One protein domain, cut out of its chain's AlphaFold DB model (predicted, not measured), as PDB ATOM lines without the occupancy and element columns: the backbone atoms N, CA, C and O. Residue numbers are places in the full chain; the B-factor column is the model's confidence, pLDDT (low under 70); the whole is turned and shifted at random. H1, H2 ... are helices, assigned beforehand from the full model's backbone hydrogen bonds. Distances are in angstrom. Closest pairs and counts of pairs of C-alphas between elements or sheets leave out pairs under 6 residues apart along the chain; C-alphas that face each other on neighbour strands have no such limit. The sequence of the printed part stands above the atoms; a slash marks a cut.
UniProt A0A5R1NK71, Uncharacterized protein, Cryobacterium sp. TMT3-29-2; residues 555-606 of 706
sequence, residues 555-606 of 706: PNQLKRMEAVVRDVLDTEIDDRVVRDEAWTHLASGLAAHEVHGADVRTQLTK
ATOM      1  N   PRO A 555     139.314 166.890 118.922       59.84
ATOM      2  CA  PRO A 555     140.726 167.226 119.132       59.84
ATOM      3  C   PRO A 555     141.127 168.633 118.660       59.84
ATOM      4  O   PRO A 555     142.171 169.146 119.064       59.84
ATOM      5  N   ASN A 556     140.329 169.256 117.786       64.94
ATOM      6  CA  ASN A 556     140.581 170.578 117.220       64.94
ATOM      7  C   ASN A 556     139.705 171.676 117.846       64.94
ATOM      8  O   ASN A 556     139.857 172.838 117.470       64.94
ATOM      9  N   GLN A 557     138.829 171.351 118.804       69.19
ATOM     10  CA  GLN A 557     137.929 172.307 119.459       69.19
ATOM     11  C   GLN A 557     138.681 173.481 120.074       69.19
ATOM     12  O   GLN A 557     138.335 174.627 119.809       69.19
ATOM     13  N   LEU A 558     139.741 173.208 120.841       68.75
ATOM     14  CA  LEU A 558     140.551 174.255 121.470       68.75
ATOM     15  C   LEU A 558     141.163 175.194 120.427       68.75
ATOM     16  O   LEU A 558     141.108 176.403 120.602       68.75
ATOM     17  N   LYS A 559     141.666 174.653 119.311       75.31
ATOM     18  CA  LYS A 559     142.242 175.456 118.220       75.31
ATOM     19  C   LYS A 559     141.193 176.295 117.497       75.31
ATOM     20  O   LYS A 559     141.467 177.430 117.123       75.31
ATOM     21  N   ARG A 560     139.987 175.757 117.287       81.62
ATOM     22  CA  ARG A 560     138.889 176.524 116.682       81.62
ATOM     23  C   ARG A 560     138.395 177.623 117.610       81.62
ATOM     24  O   ARG A 560     138.173 178.735 117.149       81.62
ATOM     25  N   MET A 561     138.258 177.326 118.899       83.50
ATOM     26  CA  MET A 561     137.806 178.312 119.871       83.50
ATOM     27  C   MET A 561     138.860 179.383 120.131       83.50
ATOM     28  O   MET A 561     138.514 180.547 120.294       83.50
ATOM     29  N   GLU A 562     140.141 179.018 120.075       84.62
ATOM     30  CA  GLU A 562     141.245 179.974 120.058       84.62
ATOM     31  C   GLU A 562     141.107 180.916 118.860       84.62
ATOM     32  O   GLU A 562     141.114 182.126 119.044       84.62
ATOM     33  N   ALA A 563     140.876 180.394 117.651       84.06
ATOM     34  CA  ALA A 563     140.669 181.235 116.473       84.06
ATOM     35  C   ALA A 563     139.471 182.193 116.628       84.06
ATOM     36  O   ALA A 563     139.557 183.334 116.195       84.06
ATOM     37  N   VAL A 564     138.382 181.763 117.277       84.12
ATOM     38  CA  VAL A 564     137.225 182.626 117.585       84.12
ATOM     39  C   VAL A 564     137.587 183.725 118.586       84.12
ATOM     40  O   VAL A 564     137.171 184.866 118.422       84.12
ATOM     41  N   VAL A 565     138.377 183.411 119.609       85.56
ATOM     42  CA  VAL A 565     138.810 184.388 120.618       85.56
ATOM     43  C   VAL A 565     139.756 185.421 120.024       85.56
ATOM     44  O   VAL A 565     139.569 186.609 120.266       85.56
ATOM     45  N   ARG A 566     140.705 184.989 119.192       85.81
ATOM     46  CA  ARG A 566     141.641 185.873 118.481       85.81
ATOM     47  C   ARG A 566     140.969 186.752 117.420       85.81
ATOM     48  O   ARG A 566     141.519 187.773 117.036       85.81
ATOM     49  N   ASP A 567     139.799 186.344 116.934       84.62
ATOM     50  CA  ASP A 567     138.982 187.092 115.965       84.62
ATOM     51  C   ASP A 567     138.074 188.134 116.648       84.62
ATOM     52  O   ASP A 567     137.733 189.150 116.051       84.62
ATOM     53  N   VAL A 568     137.672 187.891 117.903       84.12
ATOM     54  CA  VAL A 568     136.714 188.735 118.643       84.12
ATOM     55  C   VAL A 568     137.390 189.692 119.628       84.12
ATOM     56  O   VAL A 568     136.854 190.771 119.877       84.12
ATOM     57  N   LEU A 569     138.515 189.299 120.229       83.00
ATOM     58  CA  LEU A 569     139.227 190.096 121.230       83.00
ATOM     59  C   LEU A 569     140.381 190.887 120.611       83.00
ATOM     60  O   LEU A 569     140.987 190.466 119.629       83.00
ATOM     61  N   ASP A 570     140.728 192.008 121.246       79.38
ATOM     62  CA  ASP A 570     141.928 192.770 120.905       79.38
ATOM     63  C   ASP A 570     143.203 191.938 121.136       79.38
ATOM     64  O   ASP A 570     143.279 191.133 122.070       79.38
ATOM     65  N   THR A 571     144.234 192.189 120.324       73.06
ATOM     66  CA  THR A 571     145.500 191.423 120.276       73.06
ATOM     67  C   THR A 571     146.323 191.458 121.576       73.06
ATOM     68  O   THR A 571     147.280 190.710 121.737       73.06
ATOM     69  N   GLU A 572     145.996 192.348 122.517       69.69
ATOM     70  CA  GLU A 572     146.631 192.381 123.846       69.69
ATOM     71  C   GLU A 572     145.913 191.488 124.876       69.69
ATOM     72  O   GLU A 572     146.503 191.095 125.886       69.69
ATOM     73  N   ILE A 573     144.640 191.157 124.638       76.19
ATOM     74  CA  ILE A 573     143.789 190.397 125.563       76.19
ATOM     75  C   ILE A 573     143.661 188.940 125.111       76.19
ATOM     76  O   ILE A 573     143.636 188.049 125.961       76.19
ATOM     77  N   ASP A 574     143.611 188.674 123.803       81.50
ATOM     78  CA  ASP A 574     143.468 187.319 123.255       81.50
ATOM     79  C   ASP A 574     144.575 186.368 123.752       81.50
ATOM     80  O   ASP A 574     144.290 185.280 124.257       81.50
ATOM     81  N   ASP A 575     145.829 186.812 123.721       80.56
ATOM     82  CA  ASP A 575     147.004 186.055 124.143       80.56
ATOM     83  C   ASP A 575     146.995 185.791 125.652       80.56
ATOM     84  O   ASP A 575     147.424 184.726 126.103       80.56
ATOM     85  N   ARG A 576     146.463 186.734 126.441       79.75
ATOM     86  CA  ARG A 576     146.288 186.571 127.890       79.75
ATOM     87  C   ARG A 576     145.180 185.573 128.210       79.75
ATOM     88  O   ARG A 576     145.356 184.776 129.119       79.75
ATOM     89  N   VAL A 577     144.079 185.581 127.457       81.44
ATOM     90  CA  VAL A 577     142.950 184.650 127.631       81.44
ATOM     91  C   VAL A 577     143.324 183.225 127.235       81.44
ATOM     92  O   VAL A 577     142.947 182.286 127.926       81.44
ATOM     93  N   VAL A 578     144.069 183.045 126.142       80.44
ATOM     94  CA  VAL A 578     144.459 181.715 125.643       80.44
ATOM     95  C   VAL A 578     145.542 181.068 126.515       80.44
ATOM     96  O   VAL A 578     145.578 179.845 126.644       80.44
ATOM     97  N   ARG A 579     146.420 181.869 127.134       77.94
ATOM     98  CA  ARG A 579     147.444 181.388 128.086       77.94
ATOM     99  C   ARG A 579     146.933 181.257 129.525       77.94
ATOM    100  O   ARG A 579     147.676 180.778 130.377       77.94
ATOM    101  N   ASP A 580     145.703 181.687 129.792       75.94
ATOM    102  CA  ASP A 580     145.060 181.603 131.101       75.94
ATOM    103  C   ASP A 580     144.818 180.137 131.497       75.94
ATOM    104  O   ASP A 580     144.404 179.316 130.675       75.94
ATOM    105  N   GLU A 581     145.022 179.802 132.772       73.50
ATOM    106  CA  GLU A 581     144.747 178.462 133.305       73.50
ATOM    107  C   GLU A 581     143.287 178.027 133.096       73.50
ATOM    108  O   GLU A 581     143.009 176.841 132.919       73.50
ATOM    109  N   ALA A 582     142.352 178.982 133.056       71.56
ATOM    110  CA  ALA A 582     140.932 178.719 132.862       71.56
ATOM    111  C   ALA A 582     140.497 178.696 131.382       71.56
ATOM    112  O   ALA A 582     139.302 178.563 131.094       71.56
ATOM    113  N   TRP A 583     141.437 178.805 130.432       77.50
ATOM    114  CA  TRP A 583     141.163 178.825 128.990       77.50
ATOM    115  C   TRP A 583     140.273 177.661 128.533       77.50
ATOM    116  O   TRP A 583     139.284 177.844 127.819       77.50
ATOM    117  N   THR A 584     140.586 176.452 128.990       68.06
ATOM    118  CA  THR A 584     139.867 175.225 128.628       68.06
ATOM    119  C   THR A 584     138.394 175.253 129.047       68.06
ATOM    120  O   THR A 584     137.549 174.715 128.324       68.06
ATOM    121  N   HIS A 585     138.056 175.921 130.156       67.75
ATOM    122  CA  HIS A 585     136.676 176.076 130.630       67.75
ATOM    123  C   HIS A 585     135.895 177.063 129.764       67.75
ATOM    124  O   HIS A 585     134.773 176.769 129.345       67.75
ATOM    125  N   LEU A 586     136.496 178.211 129.430       75.62
ATOM    126  CA  LEU A 586     135.897 179.172 128.505       75.62
ATOM    127  C   LEU A 586     135.657 178.528 127.134       75.62
ATOM    128  O   LEU A 586     134.545 178.600 126.611       75.62
ATOM    129  N   ALA A 587     136.659 177.835 126.589       75.81
ATOM    130  CA  ALA A 587     136.556 177.167 125.296       75.81
ATOM    131  C   ALA A 587     135.474 176.070 125.273       75.81
ATOM    132  O   ALA A 587     134.746 175.925 124.288       75.81
ATOM    133  N   SER A 588     135.332 175.321 126.371       68.31
ATOM    134  CA  SER A 588     134.280 174.308 126.521       68.31
ATOM    135  C   SER A 588     132.888 174.935 126.622       68.31
ATOM    136  O   SER A 588     131.961 174.468 125.963       68.31
ATOM    137  N   GLY A 589     132.744 176.028 127.380       71.31
ATOM    138  CA  GLY A 589     131.489 176.779 127.479       71.31
ATOM    139  C   GLY A 589     131.053 177.347 126.127       71.31
ATOM    140  O   GLY A 589     129.907 177.173 125.721       71.31
ATOM    141  N   LEU A 590     131.978 177.954 125.383       77.56
ATOM    142  CA  LEU A 590     131.724 178.488 124.043       77.56
ATOM    143  C   LEU A 590     131.273 177.396 123.060       77.56
ATOM    144  O   LEU A 590     130.307 177.592 122.326       77.56
ATOM    145  N   ALA A 591     131.901 176.219 123.099       73.38
ATOM    146  CA  ALA A 591     131.495 175.085 122.268       73.38
ATOM    147  C   ALA A 591     130.122 174.539 122.663       73.38
ATOM    148  O   ALA A 591     129.349 174.129 121.802       73.38
ATOM    149  N   ALA A 592     129.788 174.547 123.955       67.62
ATOM    150  CA  ALA A 592     128.458 174.152 124.397       67.62
ATOM    151  C   ALA A 592     127.385 175.086 123.816       67.62
ATOM    152  O   ALA A 592     126.353 174.603 123.357       67.62
ATOM    153  N   HIS A 593     127.633 176.398 123.764       71.62
ATOM    154  CA  HIS A 593     126.747 177.353 123.084       71.62
ATOM    155  C   HIS A 593     126.668 177.095 121.567       71.62
ATOM    156  O   HIS A 593     125.564 177.101 121.023       71.62
ATOM    157  N   GLU A 594     127.790 176.770 120.909       75.00
ATOM    158  CA  GLU A 594     127.837 176.387 119.481       75.00
ATOM    159  C   GLU A 594     126.924 175.192 119.173       75.00
ATOM    160  O   GLU A 594     126.110 175.234 118.249       75.00
ATOM    161  N   VAL A 595     127.014 174.137 119.991       64.25
ATOM    162  CA  VAL A 595     126.225 172.902 119.843       64.25
ATOM    163  C   VAL A 595     124.722 173.166 119.983       64.25
ATOM    164  O   VAL A 595     123.918 172.501 119.332       64.25
ATOM    165  N   HIS A 596     124.329 174.163 120.777       66.44
ATOM    166  CA  HIS A 596     122.929 174.575 120.938       66.44
ATOM    167  C   HIS A 596     122.482 175.607 119.885       66.44
ATOM    168  O   HIS A 596     121.436 176.240 120.034       66.44
ATOM    169  N   GLY A 597     123.257 175.775 118.809       67.38
ATOM    170  CA  GLY A 597     122.925 176.640 117.678       67.38
ATOM    171  C   GLY A 597     123.135 178.132 117.941       67.38
ATOM    172  O   GLY A 597     122.664 178.954 117.154       67.38
ATOM    173  N   ALA A 598     123.815 178.505 119.030       77.12
ATOM    174  CA  ALA A 598     124.174 179.892 119.284       77.12
ATOM    175  C   ALA A 598     125.452 180.266 118.523       77.12
ATOM    176  O   ALA A 598     126.415 179.502 118.473       77.12
ATOM    177  N   ASP A 599     125.484 181.479 117.969       83.62
ATOM    178  CA  ASP A 599     126.711 182.024 117.394       83.62
ATOM    179  C   ASP A 599     127.705 182.387 118.507       83.62
ATOM    180  O   ASP A 599     127.495 183.315 119.293       83.62
ATOM    181  N   VAL A 600     128.802 181.636 118.548       83.44
ATOM    182  CA  VAL A 600     129.841 181.720 119.573       83.44
ATOM    183  C   VAL A 600     130.506 183.092 119.611       83.44
ATOM    184  O   VAL A 600     130.793 183.599 120.696       83.44
ATOM    185  N   ARG A 601     130.704 183.721 118.444       86.06
ATOM    186  CA  ARG A 601     131.297 185.063 118.353       86.06
ATOM    187  C   ARG A 601     130.421 186.072 119.076       86.06
ATOM    188  O   ARG A 601     130.883 186.744 119.988       86.06
ATOM    189  N   THR A 602     129.132 186.085 118.748       82.75
ATOM    190  CA  THR A 602     128.149 186.958 119.396       82.75
ATOM    191  C   THR A 602     128.061 186.728 120.909       82.75
ATOM    192  O   THR A 602     127.898 187.688 121.664       82.75
ATOM    193  N   GLN A 603     128.159 185.482 121.382       82.19
ATOM    194  CA  GLN A 603     128.118 185.186 122.819       82.19
ATOM    195  C   GLN A 603     129.379 185.656 123.552       82.19
ATOM    196  O   GLN A 603     129.275 186.265 124.618       82.19
ATOM    197  N   LEU A 604     130.557 185.452 122.960       84.81
ATOM    198  CA  LEU A 604     131.810 185.960 123.511       84.81
ATOM    199  C   LEU A 604     131.817 187.494 123.545       84.81
ATOM    200  O   LEU A 604     132.127 188.071 124.583       84.81
ATOM    201  N   THR A 605     131.374 188.165 122.476       84.06
ATOM    202  CA  THR A 605     131.261 189.634 122.437       84.06
ATOM    203  C   THR A 605     130.333 190.176 123.527       84.06
ATOM    204  O   THR A 605     130.597 191.239 124.077       84.06
ATOM    205  N   LYS A 606     129.263 189.453 123.891       81.38
ATOM    206  CA  LYS A 606     128.375 189.841 125.006       81.38
ATOM    207  C   LYS A 606     129.017 189.668 126.383       81.38
ATOM    208  O   LYS A 606     128.648 190.382 127.314       81.38
TER     209      LYS A 606
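What this domain is: This is residues 555 to 606 of the 706 residues of an uncharacterized protein of Cryobacterium sp. TMT3-29-2 (UniProt A0A5R1NK71). The longest helix, H3, lies across the first half of H1 at nearly a right angle, and two short helices, H2 and H4, pack on either side of H1's later part. The 52 printed residues hold four named helices, H1 to H4 in order, and no named strand: all helix, compact, radius of gyration of the C-alphas 10.2 A, spans 29 by 22 by 16 A.

Where its parts are: H3, residues 583 to 595, measures 18.5 A. H1, residues 557 to 568, measures 16.5 A from C-alpha 557 at (137.929, 172.307, 119.459). H2 is residues 574 to 578; H4, residues 600 to 606, ends at C-alpha 606 (128.375, 189.841, 125.006).

How they stand to each other: H1 is the hub. With residues 557 to 562 alone it touches H3, about perpendicular at 89 degrees; the closest C-alphas, Met 561 and Ala 587, are 5.7 A apart. H1 touches H4 through residues 564 to 568 alone, at a steep tilt of 45 degrees, the same way; closest C-alphas Val 564 and Arg 601, 6.5 A. H2 and H4 are apart. In H1, H2, H3 and H4 every O i to N i+4 pair is within hydrogen-bond range.

The domain as a whole: The printed part has no cut, and its three links are tight. Mean pLDDT of the printed part is 76.8, with 12 residues under 70.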